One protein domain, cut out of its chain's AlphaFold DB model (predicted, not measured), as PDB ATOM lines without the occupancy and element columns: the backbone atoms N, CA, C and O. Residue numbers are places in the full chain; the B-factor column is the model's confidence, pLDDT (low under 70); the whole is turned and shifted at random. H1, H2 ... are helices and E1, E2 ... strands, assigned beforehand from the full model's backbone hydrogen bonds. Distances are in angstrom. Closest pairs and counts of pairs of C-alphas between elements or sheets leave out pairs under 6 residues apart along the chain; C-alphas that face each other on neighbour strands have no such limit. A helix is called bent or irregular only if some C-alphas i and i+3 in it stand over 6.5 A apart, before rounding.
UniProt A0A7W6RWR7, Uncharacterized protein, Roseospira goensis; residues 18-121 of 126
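Overview. This is residues 18 to 121 of the 126 residues of an uncharacterized protein of Roseospira goensis (UniProt A0A7W6RWR7). A five-stranded antiparallel sheet is strongly bent and folded back on itself, so that its two edge strands, E1 and E5, come close along one side like a small, partly closed barrel. Two helices crossing almost at right angles pack at one end of it: H1 runs on from E5 and leads away along the long axis, while H2 crosses over E5. The printed part has 104 residues, with five named strands followed by two named helices, in the order E1 E2 E3 E4 E5 H1 H2, which is also the strands' order across the sheet. The class is mixed, helices and strands. The whole is compact, with a radius of gyration of the C-alphas of 13.9 A and spans of 43 by 32 by 30 A.

Along the chain. E1, residues 18 to 22, begins with C-alpha 18 at (139.130, 457.423, 198.955). E2, residues 31 to 41, is 21.4 A long and bends by 95 degrees at residue 35. E3, residues 46 to 53, is 20.4 A long. E4, residues 64 to 73, is 25.2 A long and bends by 60 degrees at residue 69. E5, residues 76 to 84, is 21.1 A long and bends by 77 degrees at residue 81. H1, residues 85 to 96, is 16.0 A long. H2, residues 105 to 119, is 21.2 A long and ends with C-alpha 119 at (136.745, 433.318, 191.624).

Arrangement. The strands E1 to E5 form a meander, each strand the antiparallel neighbour of the one before, and each successive pair is a hairpin. N 19 and O 34 of E1 and E2 are within hydrogen-bond range at 2.8 A, as are N 48 and O 40 of E2 and E3 at 2.8 A, N 49 and O 68 of E3 and E4 at 2.8 A, and N 69 and O 81 of E4 and E5 at 2.8 A. The pairing of E2 is staggered: residues 31 to 35 pair with E1, and residues 35 to 41 with E3. This is a folded sheet, bent back into two leaves: E1 and E2 face E4 and E5, with E3 as the hinge. The closest C-alphas of E1 and E5, those of Arg 22 and Cys 78, are 4.6 A apart. H2 is on the sheet at a height of 8.8 A, over E5 and only just not over E4, on which 2 of its 15 C-alphas fall. It runs across the strands, at 86 degrees to E5 on the local plane; their closest C-alphas, Gly 82 and Met 110, are 6.8 A apart. H1 is on the sheet at a height of 9.1 A but over none of its strands. H1 and H2 touch, about perpendicular at 76 degrees, with the C-alphas of Ala 88 and Ala 111 closest at 3.8 A. In H1 and H2 every O i to N i+4 pair is within hydrogen-bond range.

Size, cuts and confidence. The two C-alphas farthest apart, those of Asp 74 and Gly 98, are 43.1 A apart. The printed part has no cut, and no link is long. The mean pLDDT of the printed part is 81.8; it is under 70 at residues 25 to 29, 106 to 107, 114 and 117 to 121.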
ATOM      1  N   ALA A  18     140.534 457.171 198.692       92.75
ATOM      2  CA  ALA A  18     139.130 457.423 198.955       92.75
ATOM      3  C   ALA A  18     138.437 457.846 197.653       92.75
ATOM      4  O   ALA A  18     138.876 458.768 196.964       92.75
ATOM      5  N   VAL A  19     137.336 457.176 197.329       93.94
ATOM      6  CA  VAL A  19     136.524 457.452 196.148       93.94
ATOM      7  C   VAL A  19     135.093 457.766 196.548       93.94
ATOM      8  O   VAL A  19     134.546 457.205 197.500       93.94
ATOM      9  N   VAL A  20     134.488 458.676 195.790       92.81
ATOM     10  CA  VAL A  20     133.077 459.038 195.892       92.81
ATOM     11  C   VAL A  20     132.448 458.765 194.536       92.81
ATOM     12  O   VAL A  20     132.859 459.347 193.533       92.81
ATOM     13  N   ILE A  21     131.480 457.856 194.509       91.75
ATOM     14  CA  ILE A  21     130.844 457.370 193.286       91.75
ATOM     15  C   ILE A  21     129.357 457.661 193.384       91.75
ATOM     16  O   ILE A  21     128.682 457.243 194.326       91.75
ATOM     17  N   ARG A  22     128.832 458.404 192.416       89.12
ATOM     18  CA  ARG A  22     127.403 458.718 192.361       89.12
ATOM     19  C   ARG A  22     126.622 457.490 191.905       89.12
ATOM     20  O   ARG A  22     127.047 456.821 190.969       89.12
ATOM     21  N   LEU A  23     125.486 457.213 192.541       82.75
ATOM     22  CA  LEU A  23     124.619 456.093 192.168       82.75
ATOM     23  C   LEU A  23     123.461 456.577 191.273       82.75
ATOM     24  O   LEU A  23     122.901 457.644 191.545       82.75
ATOM     25  N   PRO A  24     123.087 455.827 190.222       70.88
ATOM     26  CA  PRO A  24     122.003 456.207 189.323       70.88
ATOM     27  C   PRO A  24     120.639 456.010 190.005       70.88
ATOM     28  O   PRO A  24     120.470 455.109 190.824       70.88
ATOM     29  N   GLY A  25     119.663 456.865 189.687       60.97
ATOM     30  CA  GLY A  25     118.271 456.728 190.156       60.97
ATOM     31  C   GLY A  25     118.028 456.978 191.653       60.97
ATOM     32  O   GLY A  25     116.900 456.848 192.116       60.97
ATOM     33  N   GLN A  26     119.057 457.341 192.421       58.97
ATOM     34  CA  GLN A  26     118.933 457.725 193.829       58.97
ATOM     35  C   GLN A  26     118.718 459.240 193.957       58.97
ATOM     36  O   GLN A  26     119.121 460.006 193.079       58.97
ATOM     37  N   ALA A  27     118.114 459.679 195.070       55.06
ATOM     38  CA  ALA A  27     117.944 461.101 195.368       55.06
ATOM     39  C   ALA A  27     119.277 461.868 195.200       55.06
ATOM     40  O   ALA A  27     120.334 461.337 195.580       55.06
ATOM     41  N   PRO A  28     119.258 463.094 194.640       54.16
ATOM     42  CA  PRO A  28     120.465 463.884 194.441       54.16
ATOM     43  C   PRO A  28     121.262 463.985 195.748       54.16
ATOM     44  O   PRO A  28     120.744 464.430 196.766       54.16
ATOM     45  N   GLY A  29     122.518 463.526 195.727       56.41
ATOM     46  CA  GLY A  29     123.415 463.540 196.889       56.41
ATOM     47  C   GLY A  29     123.724 462.171 197.506       56.41
ATOM     48  O   GLY A  29     124.670 462.068 198.294       56.41
ATOM     49  N   ARG A  30     123.018 461.095 197.122       73.62
ATOM     50  CA  ARG A  30     123.402 459.743 197.554       73.62
ATOM     51  C   ARG A  30     124.597 459.246 196.736       73.62
ATOM     52  O   ARG A  30     124.500 458.985 195.538       73.62
ATOM     53  N   ALA A  31     125.741 459.135 197.403       86.81
ATOM     54  CA  ALA A  31     126.987 458.651 196.825       86.81
ATOM     55  C   ALA A  31     127.534 457.488 197.649       86.81
ATOM     56  O   ALA A  31     127.483 457.503 198.882       86.81
ATOM     57  N   LEU A  32     128.092 456.507 196.951       89.31
ATOM     58  CA  LEU A  32     128.882 455.439 197.532       89.31
ATOM     59  C   LEU A  32     130.273 455.991 197.846       89.31
ATOM     60  O   LEU A  32     130.937 456.567 196.984       89.31
ATOM     61  N   ARG A  33     130.689 455.852 199.104       93.25
ATOM     62  CA  ARG A  33     131.996 456.296 199.589       93.25
ATOM     63  C   ARG A  33     132.782 455.083 200.040       93.25
ATOM     64  O   ARG A  33     132.266 454.269 200.800       93.25
ATOM     65  N   GLY A  34     134.014 454.972 199.573       93.94
ATOM     66  CA  GLY A  34     134.835 453.814 199.877       93.94
ATOM     67  C   GLY A  34     136.276 453.986 199.440       93.94
ATOM     68  O   GLY A  34     136.701 455.095 199.122       93.94
ATOM     69  N   ARG A  35     137.023 452.886 199.428       94.88
ATOM     70  CA  ARG A  35     138.410 452.843 198.955       94.88
ATOM     71  C   ARG A  35     138.529 451.994 197.705       94.88
ATOM     72  O   ARG A  35     138.043 450.864 197.682       94.88
ATOM     73  N   LEU A  36     139.169 452.540 196.678       94.00
ATOM     74  CA  LEU A  36     139.408 451.829 195.427       94.00
ATOM     75  C   LEU A  36     140.444 450.725 195.642       94.00
ATOM     76  O   LEU A  36     141.555 451.006 196.075       94.00
ATOM     77  N   LYS A  37     140.102 449.484 195.304       92.19
ATOM     78  CA  LYS A  37     141.007 448.332 195.417       92.19
ATOM     79  C   LYS A  37     141.550 447.888 194.077       92.19
ATOM     80  O   LYS A  37     142.741 447.649 193.937       92.19
ATOM     81  N   THR A  38     140.681 447.807 193.078       89.19
ATOM     82  CA  THR A  38     141.081 447.457 191.716       89.19
ATOM     83  C   THR A  38     140.320 448.311 190.719       89.19
ATOM     84  O   THR A  38     139.207 448.757 190.997       89.19
ATOM     85  N   ALA A  39     140.930 448.549 189.560       89.81
ATOM     86  CA  ALA A  39     140.304 449.238 188.443       89.81
ATOM     87  C   ALA A  39     140.776 448.621 187.125       89.81
ATOM     88  O   ALA A  39     141.981 448.489 186.894       89.81
ATOM     89  N   ARG A  40     139.831 448.286 186.247       87.75
ATOM     90  CA  ARG A  40     140.089 447.795 184.891       87.75
ATOM     91  C   ARG A  40     139.346 448.653 183.879       87.75
ATOM     92  O   ARG A  40     138.157 448.898 184.043       87.75
ATOM     93  N   GLU A  41     140.028 449.074 182.822       85.31
ATOM     94  CA  GLU A  41     139.389 449.811 181.731       85.31
ATOM     95  C   GLU A  41     138.556 448.887 180.838       85.31
ATOM     96  O   GLU A  41     138.935 447.749 180.543       85.31
ATOM     97  N   LEU A  42     137.407 449.399 180.408       81.00
ATOM     98  CA  LEU A  42     136.530 448.813 179.407       81.00
ATOM     99  C   LEU A  42     136.514 449.698 178.154       81.00
ATOM    100  O   LEU A  42     136.947 450.851 178.159       81.00
ATOM    101  N   ARG A  43     135.957 449.167 177.062       79.19
ATOM    102  CA  ARG A  43     135.698 449.958 175.851       79.19
ATOM    103  C   ARG A  43     134.724 451.105 176.152       79.19
ATOM    104  O   ARG A  43     133.865 450.986 177.024       79.19
ATOM    105  N   GLY A  44     134.845 452.200 175.400       78.00
ATOM    106  CA  GLY A  44     133.936 453.346 175.508       78.00
ATOM    107  C   GLY A  44     134.138 454.211 176.756       78.00
ATOM    108  O   GLY A  44     133.194 454.851 177.192       78.00
ATOM    109  N   GLY A  45     135.333 454.211 177.360       79.62
ATOM    110  CA  GLY A  45     135.664 455.103 178.483       79.62
ATOM    111  C   GLY A  45     135.111 454.675 179.847       79.62
ATOM    112  O   GLY A  45     135.222 455.421 180.820       79.62
ATOM    113  N   ARG A  46     134.536 453.471 179.942       85.94
ATOM    114  CA  ARG A  46     134.039 452.890 181.197       85.94
ATOM    115  C   ARG A  46     135.137 452.144 181.941       85.94
ATOM    116  O   ARG A  46     136.115 451.699 181.344       85.94
ATOM    117  N   GLN A  47     134.960 451.958 183.244       89.69
ATOM    118  CA  GLN A  47     135.865 451.163 184.071       89.69
ATOM    119  C   GLN A  47     135.087 450.234 185.000       89.69
ATOM    120  O   GLN A  47     133.998 450.573 185.444       89.69
ATOM    121  N   VAL A  48     135.656 449.069 185.307       88.31
ATOM    122  CA  VAL A  48     135.189 448.200 186.393       88.31
ATOM    123  C   VAL A  48     136.052 448.465 187.608       88.31
ATOM    124  O   VAL A  48     137.271 448.294 187.539       88.31
ATOM    125  N   TRP A  49     135.439 448.892 188.702       91.62
ATOM    126  CA  TRP A  49     136.095 449.176 189.969       91.62
ATOM    127  C   TRP A  49     135.633 448.198 191.036       91.62
ATOM    128  O   TRP A  49     134.437 447.971 191.185       91.62
ATOM    129  N   ALA A  50     136.565 447.684 191.833       90.56
ATOM    130  CA  ALA A  50     136.233 447.065 193.110       90.56
ATOM    131  C   ALA A  50     136.502 448.077 194.227       90.56
ATOM    132  O   ALA A  50     137.618 448.588 194.344       90.56
ATOM    133  N   VAL A  51     135.488 448.381 195.034       92.56
ATOM    134  CA  VAL A  51     135.542 449.411 196.077       92.56
ATOM    135  C   VAL A  51     135.157 448.807 197.418       92.56
ATOM    136  O   VAL A  51     134.102 448.192 197.535       92.56
ATOM    137  N   ARG A  52     135.988 448.994 198.447       93.25
ATOM    138  CA  ARG A  52     135.616 448.664 199.830       93.25
ATOM    139  C   ARG A  52     134.758 449.780 200.407       93.25
ATOM    140  O   ARG A  52     135.215 450.919 200.501       93.25
ATOM    141  N   VAL A  53     133.527 449.450 200.770       92.75
ATOM    142  CA  VAL A  53     132.539 450.367 201.339       92.75
ATOM    143  C   VAL A  53     132.340 450.008 202.806       92.75
ATOM    144  O   VAL A  53     131.928 448.882 203.082       92.75
ATOM    145  N   PRO A  54     132.597 450.926 203.752       91.56
ATOM    146  CA  PRO A  54     132.371 450.666 205.167       91.56
ATOM    147  C   PRO A  54     130.913 450.280 205.430       91.56
ATOM    148  O   PRO A  54     130.001 451.057 205.145       91.56
ATOM    149  N   THR A  55     130.691 449.090 205.990       86.19
ATOM    150  CA  THR A  55     129.374 448.656 206.465       86.19
ATOM    151  C   THR A  55     129.521 448.033 207.860       86.19
ATOM    152  O   THR A  55     130.502 447.323 208.096       86.19
ATOM    153  N   PRO A  56     128.583 448.267 208.800       79.81
ATOM    154  CA  PRO A  56     128.708 447.783 210.183       79.81
ATOM    155  C   PRO A  56     128.750 446.255 210.321       79.81
ATOM    156  O   PRO A  56     129.165 445.740 211.354       79.81
ATOM    157  N   HIS A  57     128.297 445.532 209.296       79.94
ATOM    158  CA  HIS A  57     128.143 444.076 209.308       79.94
ATOM    159  C   HIS A  57     129.076 443.372 208.313       79.94
ATOM    160  O   HIS A  57     128.881 442.198 207.997       79.94
ATOM    161  N   ALA A  58     130.079 444.080 207.786       79.19
ATOM    162  CA  ALA A  58     131.047 443.478 206.888       79.19
ATOM    163  C   ALA A  58     131.938 442.471 207.622       79.19
ATOM    164  O   ALA A  58     132.453 442.737 208.703       79.19
ATOM    165  N   ARG A  59     132.200 441.334 206.967       77.94
ATOM    166  CA  ARG A  59     133.186 440.345 207.435       77.94
ATOM    167  C   ARG A  59     134.626 440.868 207.386       77.94
ATOM    168  O   ARG A  59     135.478 440.374 208.110       77.94
ATOM    169  N   HIS A  60     134.904 441.826 206.504       80.94
ATOM    170  CA  HIS A  60     136.228 442.413 206.324       80.94
ATOM    171  C   HIS A  60     136.310 443.761 207.062       80.94
ATOM    172  O   HIS A  60     135.360 444.540 206.958       80.94
ATOM    173  N   PRO A  61     137.433 444.089 207.733       84.50
ATOM    174  CA  PRO A  61     137.552 445.294 208.566       84.50
ATOM    175  C   PRO A  61     137.335 446.605 207.798       84.50
ATOM    176  O   PRO A  61     136.835 447.580 208.345       84.50
ATOM    177  N   GLU A  62     137.673 446.632 206.510       83.06
ATOM    178  CA  GLU A  62     137.460 447.811 205.657       83.06
ATOM    179  C   GLU A  62     136.049 447.925 205.057       83.06
ATOM    180  O   GLU A  62     135.774 448.853 204.295       83.06
ATOM    181  N   GLY A  63     135.160 446.977 205.356       89.19
ATOM    182  CA  GLY A  63     133.804 446.959 204.828       89.19
ATOM    183  C   GLY A  63     133.568 445.948 203.704       89.19
ATOM    184  O   GLY A  63     134.393 445.081 203.397       89.19
ATOM    185  N   GLU A  64     132.400 446.041 203.081       90.12
ATOM    186  CA  GLU A  64     131.988 445.157 201.994       90.12
ATOM    187  C   GLU A  64     132.684 445.540 200.684       90.12
ATOM    188  O   GLU A  64     132.904 446.718 200.408       90.12
ATOM    189  N   LEU A  65     133.067 444.548 199.876       88.62
ATOM    190  CA  LEU A  65     133.599 444.813 198.541       88.62
ATOM    191  C   LEU A  65     132.434 444.957 197.565       88.62
ATOM    192  O   LEU A  65     131.617 444.050 197.448       88.62
ATOM    193  N   VAL A  66     132.375 446.074 196.856       88.56
ATOM    194  CA  VAL A  66     131.354 446.371 195.849       88.56
ATOM    195  C   VAL A  66     132.032 446.451 194.488       88.56
ATOM    196  O   VAL A  66     133.015 447.178 194.331       88.56
ATOM    197  N   SER A  67     131.526 445.700 193.513       87.62
ATOM    198  CA  SER A  67     131.989 445.759 192.125       87.62
ATOM    199  C   SER A  67     131.103 446.721 191.346       87.62
ATOM    200  O   SER A  67     129.888 446.549 191.323       87.62
ATOM    201  N   LEU A  68     131.687 447.744 190.733       88.00
ATOM    202  CA  LEU A  68     130.979 448.833 190.068       88.00
ATOM    203  C   LEU A  68     131.479 448.992 188.638       88.00
ATOM    204  O   LEU A  68     132.681 449.030 188.399       88.00
ATOM    205  N   ILE A  69     130.563 449.168 187.692       88.56
ATOM    206  CA  ILE A  69     130.869 449.734 186.382       88.56
ATOM    207  C   ILE A  69     130.681 451.238 186.511       88.56
ATOM    208  O   ILE A  69     129.583 451.708 186.822       88.56
ATOM    209  N   VAL A  70     131.746 451.991 186.277       90.50
ATOM    210  CA  VAL A  70     131.758 453.445 186.402       90.50
ATOM    211  C   VAL A  70     132.092 454.123 185.085       90.50
ATOM    212  O   VAL A  70     132.816 453.593 184.240       90.50
ATOM    213  N   GLU A  71     131.579 455.333 184.942       90.12
ATOM    214  CA  GLU A  71     131.837 456.238 183.832       90.12
ATOM    215  C   GLU A  71     132.201 457.616 184.391       90.12
ATOM    216  O   GLU A  71     131.671 458.039 185.428       90.12
ATOM    217  N   ARG A  72     133.140 458.315 183.742       87.56
ATOM    218  CA  ARG A  72     133.450 459.696 184.112       87.56
ATOM    219  C   ARG A  72     132.450 460.629 183.444       87.56
ATOM    220  O   ARG A  72     132.286 460.607 182.234       87.56
ATOM    221  N   THR A  73     131.871 461.503 184.249       84.06
ATOM    222  CA  THR A  73     131.046 462.632 183.817       84.06
ATOM    223  C   THR A  73     131.687 463.943 184.273       84.06
ATOM    224  O   THR A  73     132.623 463.936 185.084       84.06
ATOM    225  N   ASP A  74     131.137 465.073 183.834       83.00
ATOM    226  CA  ASP A  74     131.543 466.402 184.315       83.00
ATOM    227  C   ASP A  74     131.367 466.551 185.837       83.00
ATOM    228  O   ASP A  74     132.119 467.258 186.502       83.00
ATOM    229  N   ALA A  75     130.417 465.809 186.417       79.12
ATOM    230  CA  ALA A  75     130.144 465.779 187.851       79.12
ATOM    231  C   ALA A  75     131.002 464.760 188.633       79.12
ATOM    232  O   ALA A  75     130.767 464.545 189.825       79.12
ATOM    233  N   GLY A  76     131.970 464.107 187.982       86.38
ATOM    234  CA  GLY A  76     132.821 463.077 188.578       86.38
ATOM    235  C   GLY A  76     132.456 461.656 188.147       86.38
ATOM    236  O   GLY A  76     131.913 461.436 187.066       86.38
ATOM    237  N   TRP A  77     132.812 460.671 188.974       89.44
ATOM    238  CA  TRP A  77     132.573 459.256 188.685       89.44
ATOM    239  C   TRP A  77     131.138 458.852 189.030       89.44
ATOM    240  O   TRP A  77     130.672 459.051 190.157       89.44
ATOM    241  N   CYS A  78     130.455 458.253 188.062       90.00
ATOM    242  CA  CYS A  78     129.083 457.781 188.186       90.00
ATOM    243  C   CYS A  78     129.044 456.272 187.960       90.00
ATOM    244  O   CYS A  78     129.596 455.782 186.978       90.00
ATOM    245  N   ALA A  79     128.385 455.541 188.853       89.12
ATOM    246  CA  ALA A  79     128.064 454.145 188.619       89.12
ATOM    247  C   ALA A  79     126.969 454.056 187.549       89.12
ATOM    248  O   ALA A  79     125.968 454.770 187.609       89.12
ATOM    249  N   VAL A  80     127.158 453.169 186.582       85.38
ATOM    250  CA  VAL A  80     126.138 452.789 185.586       85.38
ATOM    251  C   VAL A  80     125.619 451.370 185.830       85.38
ATOM    252  O   VAL A  80     124.610 450.964 185.267       85.38
ATOM    253  N   GLY A  81     126.299 450.634 186.705       78.50
ATOM    254  CA  GLY A  81     125.910 449.334 187.225       78.50
ATOM    255  C   GLY A  81     126.858 448.943 188.352       78.50
ATOM    256  O   GLY A  81     127.928 449.532 188.507       78.50
ATOM    257  N   GLY A  82     126.475 447.964 189.149       79.25
ATOM    258  CA  GLY A  82     127.334 447.344 190.147       79.25
ATOM    259  C   GLY A  82     126.554 446.715 191.291       79.25
ATOM    260  O   GLY A  82     125.391 447.049 191.498       79.25
ATOM    261  N   GLU A  83     127.204 445.822 192.030       78.94
ATOM    262  CA  GLU A  83     126.604 445.121 193.162       78.94
ATOM    263  C   GLU A  83     127.633 444.817 194.254       78.94
ATOM    264  O   GLU A  83     128.836 444.670 193.995       78.94
ATOM    265  N   ALA A  84     127.146 444.715 195.488       80.69
ATOM    266  CA  ALA A  84     127.879 444.170 196.615       80.69
ATOM    267  C   ALA A  84     128.296 442.723 196.317       80.69
ATOM    268  O   ALA A  84     127.466 441.872 195.991       80.69
ATOM    269  N   LEU A  85     129.587 442.415 196.446       77.06
ATOM    270  CA  LEU A  85     130.117 441.110 196.066       77.06
ATOM    271  C   LEU A  85     129.504 439.980 196.904       77.06
ATOM    272  O   LEU A  85     129.220 438.911 196.375       77.06
ATOM    273  N   GLY A  86     129.250 440.220 198.193       73.06
ATOM    274  CA  GLY A  86     128.599 439.236 199.055       73.06
ATOM    275  C   GLY A  86     127.160 438.950 198.627       73.06
ATOM    276  O   GLY A  86     126.721 437.802 198.644       73.06
ATOM    277  N   HIS A  87     126.413 439.971 198.203       79.50
ATOM    278  CA  HIS A  87     125.074 439.774 197.654       79.50
ATOM    279  C   HIS A  87     125.108 439.039 196.311       79.50
ATOM    280  O   HIS A  87     124.355 438.085 196.126       79.50
ATOM    281  N   ALA A  88     126.022 439.439 195.429       78.19
ATOM    282  CA  ALA A  88     126.234 438.828 194.128       78.19
ATOM    283  C   ALA A  88     126.578 437.335 194.217       78.19
ATOM    284  O   ALA A  88     125.963 436.529 193.527       78.19
ATOM    285  N   ILE A  89     127.515 436.959 195.094       78.94
ATOM    286  CA  ILE A  89     127.887 435.556 195.316       78.94
ATOM    287  C   ILE A  89     126.672 434.755 195.784       78.94
ATOM    288  O   ILE A  89     126.382 433.723 195.194       78.94
ATOM    289  N   ARG A  90     125.903 435.260 196.758       83.56
ATOM    290  CA  ARG A  90     124.695 434.565 197.239       83.56
ATOM    291  C   ARG A  90     123.666 434.329 196.132       83.56
ATOM    292  O   ARG A  90     123.089 433.250 196.063       83.56
ATOM    293  N   ILE A  91     123.428 435.325 195.274       85.19
ATOM    294  CA  ILE A  91     122.531 435.160 194.119       85.19
ATOM    295  C   ILE A  91     123.114 434.130 193.144       85.19
ATOM    296  O   ILE A  91     122.394 433.243 192.699       85.19
ATOM    297  N   ALA A  92     124.407 434.213 192.820       80.06
ATOM    298  CA  ALA A  92     125.054 433.277 191.904       80.06
ATOM    299  C   ALA A  92     125.010 431.828 192.425       80.06
ATOM    300  O   ALA A  92     124.736 430.914 191.650       80.06
ATOM    301  N   GLU A  93     125.213 431.617 193.728       83.31
ATOM    302  CA  GLU A  93     125.068 430.320 194.399       83.31
ATOM    303  C   GLU A  93     123.631 429.794 194.308       83.31
ATOM    304  O   GLU A  93     123.428 428.630 193.974       83.31
ATOM    305  N   ALA A  94     122.629 430.651 194.540       86.31
ATOM    306  CA  ALA A  94     121.222 430.281 194.396       86.31
ATOM    307  C   ALA A  94     120.886 429.856 192.955       86.31
ATOM    308  O   ALA A  94     120.259 428.814 192.757       86.31
ATOM    309  N   ILE A  95     121.364 430.605 191.952       83.69
ATOM    310  CA  ILE A  95     121.210 430.254 190.530       83.69
ATOM    311  C   ILE A  95     121.882 428.907 190.234       83.69
ATOM    312  O   ILE A  95     121.270 428.040 189.612       83.69
ATOM    313  N   ALA A  96     123.122 428.705 190.690       82.06
ATOM    314  CA  ALA A  96     123.870 427.467 190.465       82.06
ATOM    315  C   ALA A  96     123.215 426.246 191.134       82.06
ATOM    316  O   ALA A  96     123.268 425.146 190.590       82.06
ATOM    317  N   ALA A  97     122.558 426.446 192.279       87.19
ATOM    318  CA  ALA A  97     121.771 425.425 192.966       87.19
ATOM    319  C   ALA A  97     120.403 425.150 192.304       87.19
ATOM    320  O   ALA A  97     119.670 424.278 192.768       87.19
ATOM    321  N   GLY A  98     120.041 425.884 191.244       87.00
ATOM    322  CA  GLY A  98     118.751 425.762 190.562       87.00
ATOM    323  C   GLY A  98     117.575 426.347 191.350       87.00
ATOM    324  O   GLY A  98     116.429 425.986 191.086       87.00
ATOM    325  N   ALA A  99     117.837 427.219 192.326       89.50
ATOM    326  CA  ALA A  99     116.794 427.889 193.092       89.50
ATOM    327  C   ALA A  99     116.136 429.022 192.282       89.50
ATOM    328  O   ALA A  99     116.760 429.646 191.423       89.50
ATOM    329  N   GLU A 100     114.868 429.315 192.580       85.62
ATOM    330  CA  GLU A 100     114.163 430.460 191.998       85.62
ATOM    331  C   GLU A 100     114.754 431.773 192.535       85.62
ATOM    332  O   GLU A 100     114.809 431.995 193.746       85.62
ATOM    333  N   VAL A 101     115.163 432.658 191.625       86.00
ATOM    334  CA  VAL A 101     115.717 433.984 191.928       86.00
ATOM    335  C   VAL A 101     114.750 435.039 191.402       86.00
ATOM    336  O   VAL A 101     114.406 435.041 190.218       86.00
ATOM    337  N   ARG A 102     114.276 435.921 192.289       87.50
ATOM    338  CA  ARG A 102     113.195 436.893 192.008       87.50
ATOM    339  C   ARG A 102     113.703 438.287 191.658       87.50
ATOM    340  O   ARG A 102     112.927 439.196 191.375       87.50
ATOM    341  N   GLU A 103     115.009 438.461 191.686       81.06
ATOM    342  CA  GLU A 103     115.705 439.679 191.345       81.06
ATOM    343  C   GLU A 103     115.590 439.951 189.836       81.06
ATOM    344  O   GLU A 103     115.531 439.012 189.038       81.06
ATOM    345  N   PRO A 104     115.585 441.220 189.391       81.69
ATOM    346  CA  PRO A 104     115.576 441.537 187.966       81.69
ATOM    347  C   PRO A 104     116.749 440.879 187.229       81.69
ATOM    348  O   PRO A 104     117.860 440.826 187.755       81.69
ATOM    349  N   VAL A 105     116.544 440.464 185.973       75.62
ATOM    350  CA  VAL A 105     117.573 439.783 185.153       75.62
ATOM    351  C   VAL A 105     118.906 440.543 185.135       75.62
ATOM    352  O   VAL A 105     119.968 439.936 185.232       75.62
ATOM    353  N   GLY A 106     118.872 441.880 185.081       68.12
ATOM    354  CA  GLY A 106     120.084 442.703 185.138       68.12
ATOM    355  C   GLY A 106     120.891 442.531 186.432       68.12
ATOM    356  O   GLY A 106     122.118 442.489 186.381       68.12
ATOM    357  N   VAL A 107     120.219 442.368 187.576       69.25
ATOM    358  CA  VAL A 107     120.856 442.097 188.876       69.25
ATOM    359  C   VAL A 107     121.431 440.684 188.897       69.25
ATOM    360  O   VAL A 107     122.566 440.501 189.321       69.25
ATOM    361  N   GLN A 108     120.705 439.702 188.357       76.12
ATOM    362  CA  GLN A 108     121.188 438.320 188.264       76.12
ATOM    363  C   GLN A 108     122.460 438.208 187.405       76.12
ATOM    364  O   GLN A 108     123.448 437.611 187.827       76.12
ATOM    365  N   LEU A 109     122.487 438.839 186.225       75.50
ATOM    366  CA  LEU A 109     123.659 438.838 185.335       75.50
ATOM    367  C   LEU A 109     124.871 439.529 185.968       75.50
ATOM    368  O   LEU A 109     126.013 439.082 185.824       75.50
ATOM    369  N   MET A 110     124.626 440.621 186.685       73.56
ATOM    370  CA  MET A 110     125.655 441.347 187.412       73.56
ATOM    371  C   MET A 110     126.191 440.538 188.593       73.56
ATOM    372  O   MET A 110     127.402 440.508 188.808       73.56
ATOM    373  N   ALA A 111     125.310 439.826 189.295       70.25
ATOM    374  CA  ALA A 111     125.665 438.919 190.371       70.25
ATOM    375  C   ALA A 111     126.561 437.773 189.882       70.25
ATOM    376  O   ALA A 111     127.633 437.550 190.440       70.25
ATOM    377  N   VAL A 112     126.188 437.116 188.778       75.25
ATOM    378  CA  VAL A 112     127.013 436.078 188.138       75.25
ATOM    379  C   VAL A 112     128.363 436.646 187.697       75.25
ATOM    380  O   VAL A 112     129.400 436.049 187.971       75.25
ATOM    381  N   THR A 113     128.381 437.827 187.075       74.81
ATOM    382  CA  THR A 113     129.631 438.479 186.643       74.81
ATOM    383  C   THR A 113     130.550 438.779 187.828       74.81
ATOM    384  O   THR A 113     131.746 438.503 187.770       74.81
ATOM    385  N   ALA A 114     130.010 439.327 188.917       69.75
ATOM    386  CA  ALA A 114     130.774 439.624 190.121       69.75
ATOM    387  C   ALA A 114     131.257 438.343 190.829       69.75
ATOM    388  O   ALA A 114     132.409 438.301 191.256       69.75
ATOM    389  N   GLY A 115     130.433 437.292 190.882       70.06
ATOM    390  CA  GLY A 115     130.825 435.974 191.388       70.06
ATOM    391  C   GLY A 115     131.983 435.370 190.591       70.06
ATOM    392  O   GLY A 115     132.990 434.982 191.175       70.06
ATOM    393  N   LEU A 116     131.903 435.391 189.256       75.50
ATOM    394  CA  LEU A 116     133.003 434.962 188.388       75.50
ATOM    395  C   LEU A 116     134.270 435.779 188.651       75.50
ATOM    396  O   LEU A 116     135.328 435.194 188.834       75.50
ATOM    397  N   LEU A 117     134.170 437.112 188.732       69.56
ATOM    398  CA  LEU A 117     135.314 437.983 189.026       69.56
ATOM    399  C   LEU A 117     135.964 437.686 190.382       69.56
ATOM    400  O   LEU A 117     137.182 437.808 190.489       69.56
ATOM    401  N   ALA A 118     135.188 437.298 191.397       65.25
ATOM    402  CA  ALA A 118     135.730 436.881 192.686       65.25
ATOM    403  C   ALA A 118     136.515 435.569 192.606       65.25
ATOM    404  O   ALA A 118     137.566 435.475 193.228       65.25
ATOM    405  N   LEU A 119     136.055 434.601 191.810       68.50
ATOM    406  CA  LEU A 119     136.745 433.318 191.624       68.50
ATOM    407  C   LEU A 119     138.076 433.448 190.867       68.50
ATOM    408  O   LEU A 119     138.955 432.610 191.035       68.50
ATOM    409  N   VAL A 120     138.233 434.481 190.030       68.44
ATOM    410  CA  VAL A 120     139.495 434.767 189.314       68.44
ATOM    411  C   VAL A 120     140.417 435.731 190.059       68.44
ATOM    412  O   VAL A 120     141.507 436.019 189.561       68.44
ATOM    413  N   GLN A 121     140.019 436.257 191.224       56.78
ATOM    414  CA  GLN A 121     140.962 437.009 192.049       56.78
ATOM    415  C   GLN A 121     141.994 436.014 192.595       56.78
ATOM    416  O   GLN A 121     141.586 435.011 193.181       56.78
TER     417      GLN A 121